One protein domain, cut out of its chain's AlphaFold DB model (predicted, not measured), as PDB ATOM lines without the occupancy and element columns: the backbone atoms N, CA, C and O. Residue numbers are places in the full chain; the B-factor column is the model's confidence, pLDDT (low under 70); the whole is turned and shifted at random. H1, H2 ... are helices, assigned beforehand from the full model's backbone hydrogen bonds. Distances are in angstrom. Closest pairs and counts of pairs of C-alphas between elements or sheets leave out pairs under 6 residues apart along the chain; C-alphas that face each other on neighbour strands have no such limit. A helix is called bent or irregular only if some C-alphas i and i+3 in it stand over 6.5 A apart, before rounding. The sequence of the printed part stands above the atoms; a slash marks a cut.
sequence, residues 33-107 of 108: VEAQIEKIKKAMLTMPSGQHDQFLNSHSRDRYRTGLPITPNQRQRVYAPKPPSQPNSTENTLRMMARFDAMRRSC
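What this domain is: This is residues 33 to 107 of the 108 residues of an uncharacterized protein of Deltaproteobacteria bacterium (UniProt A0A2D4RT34). The domain is a long, thin rod: H4, the longest helix, and H1 run side by side along one half, coming together near the end that holds Val 33 and Cys 107, while H2 and H3 make the other half, H2 lengthwise and H3 crosswise on it. The backbone runs out through H1 and H2, folds back at residues 66 to 71 into H3, and returns through residues 80 to 88 to H4. The printed part has 75 residues, with four named helices in the order H1, H2, H3, H4, no named strand, and the class all helix. It is extended, with a radius of gyration of the C-alphas of 18.1 A and spans of 58 by 18 by 16 A.

How they stand to each other: H4, residues 89 to 105, touches H1, residues 33 to 45, with 4 pairs of C-alphas within 8 A. H4 touches H1 with residues 100 to 104 alone, and H1 touches H4 with residues 33 to 37 alone; the closest C-alphas of the two, those of Val 33 and Met 103, are 6.5 A apart. The two helices run opposite ways at a shallow tilt of 12 degrees. H4 is close to but not clearly touching H2, residues 51 to 65; their closest C-alphas, those of Gln 51 and Ser 89, are 7.9 A apart. H2 touches H3, residues 72 to 79, and the two are about perpendicular, at 90 degrees. Their closest C-alphas, those of Ser 60 and Gln 74, are 5.1 A apart. H1 is apart from H2 and from H3, and H3 is apart from H4. In H1, H2, H3 and H4 every O i to N i+4 pair is within hydrogen-bond range.

Where its parts are: H4 begins at C-alpha 89, (184.873, 368.225, 218.352), and ends at C-alpha 105, 24.4 A away. H2 measures 20.8 A from C-alpha 51 to C-alpha 65, at (183.703, 370.838, 244.466). H1 begins at C-alpha 33, (185.153, 365.130, 195.391), and is 18.8 A long. H3 spans 10.8 A from C-alpha 72 to C-alpha 79. No helix is bent or irregular.

The domain as a whole: The C-alphas of Pro 69 and Cys 107, the two farthest apart, are 58.6 A apart, while the first and last printed C-alphas, Val 33 and Cys 107, are 8.3 A apart. The printed part has no cut. The link from H1 to H2 is tight, with 5 residues; those from H2 to H3 and from H3 to H4 are short, with 6 and 9 residues. The mean pLDDT of the printed part is 85.5, and it is under 70 at residues 45 to 50 and 85 to 89.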
ATOM      1  N   VAL A  33     185.450 365.515 194.004       95.25
ATOM      2  CA  VAL A  33     185.153 365.130 195.391       95.25
ATOM      3  C   VAL A  33     186.180 365.708 196.364       95.25
ATOM      4  O   VAL A  33     185.786 366.305 197.364       95.25
ATOM      5  N   GLU A  34     187.480 365.610 196.076       94.00
ATOM      6  CA  GLU A  34     188.521 366.183 196.941       94.00
ATOM      7  C   GLU A  34     188.408 367.710 197.034       94.00
ATOM      8  O   GLU A  34     188.504 368.264 198.130       94.00
ATOM      9  N   ALA A  35     188.087 368.396 195.931       94.19
ATOM     10  CA  ALA A  35     187.824 369.835 195.956       94.19
ATOM     11  C   ALA A  35     186.616 370.199 196.845       94.19
ATOM     12  O   ALA A  35     186.628 371.222 197.536       94.19
ATOM     13  N   GLN A  36     185.568 369.369 196.866       91.88
ATOM     14  CA  GLN A  36     184.435 369.553 197.780       91.88
ATOM     15  C   GLN A  36     184.824 369.288 199.240       91.88
ATOM     16  O   GLN A  36     184.451 370.068 200.118       91.88
ATOM     17  N   ILE A  37     185.596 368.232 199.506       92.62
ATOM     18  CA  ILE A  37     186.104 367.913 200.847       92.62
ATOM     19  C   ILE A  37     186.950 369.073 201.385       92.62
ATOM     20  O   ILE A  37     186.775 369.476 202.533       92.62
ATOM     21  N   GLU A  38     187.821 369.653 200.561       91.75
ATOM     22  CA  GLU A  38     188.627 370.831 200.899       91.75
ATOM     23  C   GLU A  38     187.769 372.027 201.334       91.75
ATOM     24  O   GLU A  38     188.030 372.636 202.376       91.75
ATOM     25  N   LYS A  39     186.714 372.346 200.573       91.38
ATOM     26  CA  LYS A  39     185.779 373.431 200.916       91.38
ATOM     27  C   LYS A  39     185.096 373.179 202.256       91.38
ATOM     28  O   LYS A  39     185.000 374.088 203.077       91.38
ATOM     29  N   ILE A  40     184.667 371.941 202.497       88.19
ATOM     30  CA  ILE A  40     184.029 371.554 203.756       88.19
ATOM     31  C   ILE A  40     185.018 371.672 204.923       88.19
ATOM     32  O   ILE A  40     184.671 372.250 205.949       88.19
ATOM     33  N   LYS A  41     186.261 371.198 204.768       85.19
ATOM     34  CA  LYS A  41     187.313 371.340 205.789       85.19
ATOM     35  C   LYS A  41     187.577 372.808 206.135       85.19
ATOM     36  O   LYS A  41     187.636 373.145 207.313       85.19
ATOM     37  N   LYS A  42     187.679 373.689 205.133       84.56
ATOM     38  CA  LYS A  42     187.859 375.138 205.346       84.56
ATOM     39  C   LYS A  42     186.687 375.756 206.118       84.56
ATOM     40  O   LYS A  42     186.921 376.525 207.041       84.56
ATOM     41  N   ALA A  43     185.452 375.366 205.805       79.00
ATOM     42  CA  ALA A  43     184.264 375.822 206.533       79.00
ATOM     43  C   ALA A  43     184.186 375.284 207.975       79.00
ATOM     44  O   ALA A  43     183.610 375.925 208.848       79.00
ATOM     45  N   MET A  44     184.770 374.117 208.256       73.00
ATOM     46  CA  MET A  44     184.843 373.594 209.624       73.00
ATOM     47  C   MET A  44     185.805 374.394 210.504       73.00
ATOM     48  O   MET A  44     185.538 374.555 211.690       73.00
ATOM     49  N   LEU A  45     186.896 374.920 209.938       68.38
ATOM     50  CA  LEU A  45     187.866 375.735 210.681       68.38
ATOM     51  C   LEU A  45     187.276 377.065 211.171       68.38
ATOM     52  O   LEU A  45     187.782 377.636 212.130       68.38
ATOM     53  N   THR A  46     186.208 377.554 210.535       65.44
ATOM     54  CA  THR A  46     185.538 378.808 210.903       65.44
ATOM     55  C   THR A  46     184.339 378.608 211.833       65.44
ATOM     56  O   THR A  46     183.742 379.590 212.274       65.44
ATOM     57  N   MET A  47     183.973 377.363 212.161       62.81
ATOM     58  CA  MET A  47     182.859 377.077 213.065       62.81
ATOM     59  C   MET A  47     183.291 377.253 214.532       62.81
ATOM     60  O   MET A  47     184.287 376.660 214.950       62.81
ATOM     61  N   PRO A  48     182.551 378.028 215.345       61.16
ATOM     62  CA  PRO A  48     182.870 378.192 216.757       61.16
ATOM     63  C   PRO A  48     182.736 376.851 217.485       61.16
ATOM     64  O   PRO A  48     181.693 376.196 217.435       61.16
ATOM     65  N   SER A  49     183.799 376.433 218.173       63.69
ATOM     66  CA  SER A  49     183.803 375.168 218.900       63.69
ATOM     67  C   SER A  49     182.956 375.280 220.174       63.69
ATOM     68  O   SER A  49     183.065 376.235 220.945       63.69
ATOM     69  N   GLY A  50     182.139 374.261 220.458       69.06
ATOM     70  CA  GLY A  50     181.383 374.157 221.716       69.06
ATOM     71  C   GLY A  50     182.265 373.996 222.969       69.06
ATOM     72  O   GLY A  50     181.749 373.837 224.075       69.06
ATOM     73  N   GLN A  51     183.594 374.033 222.811       74.25
ATOM     74  CA  GLN A  51     184.578 373.843 223.875       74.25
ATOM     75  C   GLN A  51     184.534 374.962 224.918       74.25
ATOM     76  O   GLN A  51     184.796 374.708 226.089       74.25
ATOM     77  N   HIS A  52     184.157 376.184 224.524       81.19
ATOM     78  CA  HIS A  52     184.080 377.305 225.459       81.19
ATOM     79  C   HIS A  52     183.028 377.070 226.553       81.19
ATOM     80  O   HIS A  52     183.330 377.169 227.741       81.19
ATOM     81  N   ASP A  53     181.803 376.683 226.177       84.06
ATOM     82  CA  ASP A  53     180.752 376.396 227.160       84.06
ATOM     83  C   ASP A  53     181.061 375.130 227.979       84.06
ATOM     84  O   ASP A  53     180.758 375.090 229.173       84.06
ATOM     85  N   GLN A  54     181.736 374.134 227.391       84.62
ATOM     86  CA  GLN A  54     182.228 372.961 228.128       84.62
ATOM     87  C   GLN A  54     183.241 373.348 229.210       84.62
ATOM     88  O   GLN A  54     183.091 372.917 230.354       84.62
ATOM     89  N   PHE A  55     184.216 374.194 228.873       86.94
ATOM     90  CA  PHE A  55     185.208 374.707 229.817       86.94
ATOM     91  C   PHE A  55     184.560 375.512 230.948       86.94
ATOM     92  O   PHE A  55     184.868 375.312 232.120       86.94
ATOM     93  N   LEU A  56     183.614 376.401 230.631       89.62
ATOM     94  CA  LEU A  56     182.916 377.180 231.657       89.62
ATOM     95  C   LEU A  56     182.098 376.292 232.601       89.62
ATOM     96  O   LEU A  56     182.036 376.553 233.806       89.62
ATOM     97  N   ASN A  57     181.479 375.233 232.075       91.00
ATOM     98  CA  ASN A  57     180.740 374.273 232.886       91.00
ATOM     99  C   ASN A  57     181.675 373.460 233.794       91.00
ATOM    100  O   ASN A  57     181.367 373.306 234.976       91.00
ATOM    101  N   SER A  58     182.806 372.959 233.280       90.81
ATOM    102  CA  SER A  58     183.776 372.209 234.090       90.81
ATOM    103  C   SER A  58     184.392 373.093 235.172       90.81
ATOM    104  O   SER A  58     184.355 372.729 236.343       90.81
ATOM    105  N   HIS A  59     184.827 374.304 234.816       93.81
ATOM    106  CA  HIS A  59     185.395 375.264 235.759       93.81
ATOM    107  C   HIS A  59     184.427 375.607 236.902       93.81
ATOM    108  O   HIS A  59     184.823 375.673 238.066       93.81
ATOM    109  N   SER A  60     183.138 375.786 236.587       94.38
ATOM    110  CA  SER A  60     182.107 376.057 237.597       94.38
ATOM    111  C   SER A  60     181.920 374.874 238.558       94.38
ATOM    112  O   SER A  60     181.780 375.080 239.763       94.38
ATOM    113  N   ARG A  61     181.960 373.631 238.048       94.56
ATOM    114  CA  ARG A  61     181.867 372.415 238.875       94.56
ATOM    115  C   ARG A  61     183.098 372.211 239.749       94.56
ATOM    116  O   ARG A  61     182.939 371.839 240.907       94.56
ATOM    117  N   ASP A  62     184.293 372.470 239.231       96.25
ATOM    118  CA  ASP A  62     185.535 372.308 239.992       96.25
ATOM    119  C   ASP A  62     185.612 373.303 241.151       96.25
ATOM    120  O   ASP A  62     185.917 372.912 242.280       96.25
ATOM    121  N   ARG A  63     185.233 374.569 240.923       95.50
ATOM    122  CA  ARG A  63     185.106 375.549 242.014       95.50
ATOM    123  C   ARG A  63     184.084 375.121 243.064       95.50
ATOM    124  O   ARG A  63     184.375 375.186 244.252       95.50
ATOM    125  N   TYR A  64     182.918 374.641 242.634       94.81
ATOM    126  CA  TYR A  64     181.894 374.145 243.557       94.81
ATOM    127  C   TYR A  64     182.394 372.955 244.395       94.81
ATOM    128  O   TYR A  64     182.184 372.927 245.603       94.81
ATOM    129  N   ARG A  65     183.114 372.005 243.781       95.50
ATOM    130  CA  ARG A  65     183.703 370.838 244.466       95.50
ATOM    131  C   ARG A  65     184.788 371.208 245.471       95.50
ATOM    132  O   ARG A  65     184.899 370.567 246.506       95.50
ATOM    133  N   THR A  66     185.585 372.223 245.157       95.50
ATOM    134  CA  THR A  66     186.684 372.704 246.011       95.50
ATOM    135  C   THR A  66     186.215 373.634 247.131       95.50
ATOM    136  O   THR A  66     187.037 374.119 247.902       95.50
ATOM    137  N   GLY A  67     184.906 373.897 247.237       92.44
ATOM    138  CA  GLY A  67     184.353 374.815 248.234       92.44
ATOM    139  C   GLY A  67     184.719 376.280 247.984       92.44
ATOM    140  O   GLY A  67     184.532 377.119 248.863       92.44
ATOM    141  N   LEU A  68     185.239 376.604 246.795       94.19
ATOM    142  CA  LEU A  68     185.567 377.971 246.425       94.19
ATOM    143  C   LEU A  68     184.287 378.785 246.192       94.19
ATOM    144  O   LEU A  68     183.289 378.253 245.694       94.19
ATOM    145  N   PRO A  69     184.308 380.097 246.487       93.81
ATOM    146  CA  PRO A  69     183.174 380.960 246.212       93.81
ATOM    147  C   PRO A  69     182.850 380.957 244.713       93.81
ATOM    148  O   PRO A  69     183.720 381.145 243.853       93.81
ATOM    149  N   ILE A  70     181.567 380.747 244.420       94.69
ATOM    150  CA  ILE A  70     181.009 380.729 243.069       94.69
ATOM    151  C   ILE A  70     180.023 381.878 242.878       94.69
ATOM    152  O   ILE A  70     179.252 382.215 243.778       94.69
ATOM    153  N   THR A  71     180.023 382.464 241.686       94.56
ATOM    154  CA  THR A  71     179.060 383.510 241.316       94.56
ATOM    155  C   THR A  71     177.675 382.912 241.021       94.56
ATOM    156  O   THR A  71     177.577 381.716 240.727       94.56
ATOM    157  N   PRO A  72     176.592 383.715 241.019       94.00
ATOM    158  CA  PRO A  72     175.259 383.238 240.633       94.00
ATOM    159  C   PRO A  72     175.226 382.552 239.256       94.00
ATOM    160  O   PRO A  72     174.633 381.486 239.110       94.00
ATOM    161  N   ASN A  73     175.952 383.093 238.268       91.06
ATOM    162  CA  ASN A  73     176.073 382.493 236.932       91.06
ATOM    163  C   ASN A  73     176.796 381.137 236.949       91.06
ATOM    164  O   ASN A  73     176.389 380.205 236.257       91.06
ATOM    165  N   GLN A  74     177.864 381.000 237.739       92.31
ATOM    166  CA  GLN A  74     178.558 379.718 237.902       92.31
ATOM    167  C   GLN A  74     177.662 378.701 238.610       92.31
ATOM    168  O   GLN A  74     177.581 377.551 238.186       92.31
ATOM    169  N   ARG A  75     176.924 379.138 239.636       93.94
ATOM    170  CA  ARG A  75     175.947 378.314 240.351       93.94
ATOM    171  C   ARG A  75     174.870 377.779 239.407       93.94
ATOM    172  O   ARG A  75     174.592 376.583 239.426       93.94
ATOM    173  N   GLN A  76     174.333 378.622 238.526       93.88
ATOM    174  CA  GLN A  76     173.379 378.187 237.505       93.88
ATOM    175  C   GLN A  76     173.978 377.118 236.583       93.88
ATOM    176  O   GLN A  76     173.325 376.115 236.336       93.88
ATOM    177  N   ARG A  77     175.233 377.264 236.138       92.19
ATOM    178  CA  ARG A  77     175.913 376.259 235.295       92.19
ATOM    179  C   ARG A  77     176.190 374.930 236.004       92.19
ATOM    180  O   ARG A  77     176.332 373.909 235.333       92.19
ATOM    181  N   VAL A  78     176.291 374.920 237.334       92.62
ATOM    182  CA  VAL A  78     176.431 373.681 238.117       92.62
ATOM    183  C   VAL A  78     175.114 372.904 238.129       92.62
ATOM    184  O   VAL A  78     175.125 371.709 237.844       92.62
ATOM    185  N   TYR A  79     173.996 373.578 238.412       92.56
ATOM    186  CA  TYR A  79     172.678 372.936 238.521       92.56
ATOM    187  C   TYR A  79     171.986 372.713 237.169       92.56
ATOM    188  O   TYR A  79     171.278 371.728 236.992       92.56
ATOM    189  N   ALA A  80     172.220 373.602 236.207       92.12
ATOM    190  CA  ALA A  80     171.696 373.555 234.847       92.12
ATOM    191  C   ALA A  80     172.839 373.847 233.852       92.12
ATOM    192  O   ALA A  80     173.000 374.981 233.388       92.12
ATOM    193  N   PRO A  81     173.682 372.842 233.538       87.12
ATOM    194  CA  PRO A  81     174.802 373.014 232.623       87.12
ATOM    195  C   PRO A  81     174.320 373.487 231.259       87.12
ATOM    196  O   PRO A  81     173.427 372.883 230.664       87.12
ATOM    197  N   LYS A  82     174.942 374.544 230.733       84.75
ATOM    198  CA  LYS A  82     174.604 375.020 229.394       84.75
ATOM    199  C   LYS A  82     175.089 373.986 228.373       84.75
ATOM    200  O   LYS A  82     176.287 373.683 228.381       84.75
ATOM    201  N   PRO A  83     174.217 373.420 227.523       79.56
ATOM    202  CA  PRO A  83     174.665 372.487 226.503       79.56
ATOM    203  C   PRO A  83     175.647 373.205 225.571       79.56
ATOM    204  O   PRO A  83     175.475 374.399 225.305       79.56
ATOM    205  N   PRO A  84     176.697 372.517 225.095       72.44
ATOM    206  CA  PRO A  84     177.585 373.117 224.118       72.44
ATOM    207  C   PRO A  84     176.778 373.495 222.874       72.44
ATOM    208  O   PRO A  84     175.904 372.748 222.436       72.44
ATOM    209  N   SER A  85     177.075 374.661 222.301       68.94
ATOM    210  CA  SER A  85     176.408 375.170 221.093       68.94
ATOM    211  C   SER A  85     176.588 374.262 219.873       68.94
ATOM    212  O   SER A  85     175.836 374.375 218.908       68.94
ATOM    213  N   GLN A  86     177.574 373.366 219.917       65.19
ATOM    214  CA  GLN A  86     177.868 372.369 218.898       65.19
ATOM    215  C   GLN A  86     178.311 371.047 219.546       65.19
ATOM    216  O   GLN A  86     178.814 371.064 220.674       65.19
ATOM    217  N   PRO A  87     178.152 369.901 218.854       62.03
ATOM    218  CA  PRO A  87     178.668 368.619 219.323       62.03
ATOM    219  C   PRO A  87     180.169 368.689 219.655       62.03
ATOM    220  O   PRO A  87     180.918 369.510 219.120       62.03
ATOM    221  N   ASN A  88     180.603 367.811 220.560       63.62
ATOM    222  CA  ASN A  88     182.013 367.539 220.847       63.62
ATOM    223  C   ASN A  88     182.845 367.444 219.544       63.62
ATOM    224  O   ASN A  88     182.491 366.763 218.580       63.62
ATOM    225  N   SER A  89     183.989 368.137 219.528       67.75
ATOM    226  CA  SER A  89     184.873 368.225 218.352       67.75
ATOM    227  C   SER A  89     185.231 366.842 217.782       67.75
ATOM    228  O   SER A  89     185.237 366.646 216.566       67.75
ATOM    229  N   THR A  90     185.444 365.852 218.654       71.56
ATOM    230  CA  THR A  90     185.841 364.489 218.280       71.56
ATOM    231  C   THR A  90     184.753 363.722 217.524       71.56
ATOM    232  O   THR A  90     185.033 363.156 216.473       71.56
ATOM    233  N   GLU A  91     183.507 363.714 218.005       73.62
ATOM    234  CA  GLU A  91     182.413 362.971 217.356       73.62
ATOM    235  C   GLU A  91     182.028 363.612 216.025       73.62
ATOM    236  O   GLU A  91     181.808 362.920 215.031       73.62
ATOM    237  N   ASN A  92     182.036 364.949 215.975       75.81
ATOM    238  CA  ASN A  92     181.831 365.675 214.731       75.81
ATOM    239  C   ASN A  92     182.945 365.357 213.721       75.81
ATOM    240  O   ASN A  92     182.666 365.093 212.554       75.81
ATOM    241  N   THR A  93     184.201 365.284 214.172       79.62
ATOM    242  CA  THR A  93     185.331 364.874 213.325       79.62
ATOM    243  C   THR A  93     185.129 363.462 212.774       79.62
ATOM    244  O   THR A  93     185.223 363.273 211.563       79.62
ATOM    245  N   LEU A  94     184.769 362.486 213.616       84.62
ATOM    246  CA  LEU A  94     184.502 361.106 213.183       84.62
ATOM    247  C   LEU A  94     183.358 361.032 212.162       84.62
ATOM    248  O   LEU A  94     183.487 360.378 211.125       84.62
ATOM    249  N   ARG A  95     182.261 361.756 212.409       84.94
ATOM    250  CA  ARG A  95     181.123 361.839 211.485       84.94
ATOM    251  C   ARG A  95     181.530 362.429 210.135       84.94
ATOM    252  O   ARG A  95     181.085 361.955 209.089       84.94
ATOM    253  N   MET A  96     182.391 363.441 210.146       85.94
ATOM    254  CA  MET A  96     182.894 364.077 208.931       85.94
ATOM    255  C   MET A  96     183.880 363.190 208.170       85.94
ATOM    256  O   MET A  96     183.805 363.138 206.946       85.94
ATOM    257  N   MET A  97     184.733 362.430 208.862       88.06
ATOM    258  CA  MET A  97     185.596 361.428 208.226       88.06
ATOM    259  C   MET A  97     184.762 360.362 207.506       88.06
ATOM    260  O   MET A  97     184.975 360.127 206.318       88.06
ATOM    261  N   ALA A  98     183.740 359.814 208.171       91.69
ATOM    262  CA  ALA A  98     182.821 358.855 207.554       91.69
ATOM    263  C   ALA A  98     182.105 359.443 206.324       91.69
ATOM    264  O   ALA A  98     181.953 358.773 205.301       91.69
ATOM    265  N   ARG A  99     181.707 360.720 206.393       92.00
ATOM    266  CA  ARG A  99     181.110 361.441 205.261       92.00
ATOM    267  C   ARG A  99     182.088 361.590 204.095       92.00
ATOM    268  O   ARG A  99     181.699 361.353 202.953       92.00
ATOM    269  N   PHE A 100     183.335 361.972 204.355       94.19
ATOM    270  CA  PHE A 100     184.358 362.113 203.316       94.19
ATOM    271  C   PHE A 100     184.674 360.776 202.644       94.19
ATOM    272  O   PHE A 100     184.800 360.717 201.423       94.19
ATOM    273  N   ASP A 101     184.720 359.689 203.410       93.75
ATOM    274  CA  ASP A 101     184.913 358.351 202.854       93.75
ATOM    275  C   ASP A 101     183.733 357.909 201.986       93.75
ATOM    276  O   ASP A 101     183.939 357.321 200.923       93.75
ATOM    277  N   ALA A 102     182.500 358.234 202.384       93.75
ATOM    278  CA  ALA A 102     181.321 357.987 201.558       93.75
ATOM    279  C   ALA A 102     181.386 358.754 200.226       93.75
ATOM    280  O   ALA A 102     181.121 358.167 199.177       93.75
ATOM    281  N   MET A 103     181.816 360.021 200.245       92.69
ATOM    282  CA  MET A 103     182.009 360.814 199.023       92.69
ATOM    283  C   MET A 103     183.081 360.211 198.108       92.69
ATOM    284  O   MET A 103     182.904 360.151 196.899       92.69
ATOM    285  N   ARG A 104     184.192 359.707 198.655       92.56
ATOM    286  CA  ARG A 104     185.212 359.034 197.831       92.56
ATOM    287  C   ARG A 104     184.694 357.740 197.212       92.56
ATOM    288  O   ARG A 104     185.047 357.407 196.083       92.56
ATOM    289  N   ARG A 105     183.853 357.002 197.942       91.06
ATOM    290  CA  ARG A 105     183.257 355.742 197.473       91.06
ATOM    291  C   ARG A 105     182.185 355.939 196.401       91.06
ATOM    292  O   ARG A 105     181.912 354.971 195.701       91.06
ATOM    293  N   SER A 106     181.614 357.137 196.241       89.50
ATOM    294  CA  SER A 106     180.646 357.400 195.166       89.50
ATOM    295  C   SER A 106     181.287 357.465 193.777       89.50
ATOM    296  O   SER A 106     180.577 357.342 192.791       89.50
ATOM    297  N   CYS A 107     182.612 357.622 193.690       86.06
ATOM    298  CA  CYS A 107     183.374 357.589 192.435       86.06
ATOM    299  C   CYS A 107     183.850 356.171 192.055       86.06
ATOM    300  O   CYS A 107     184.928 356.026 191.475       86.06
TER     301      CYS A 107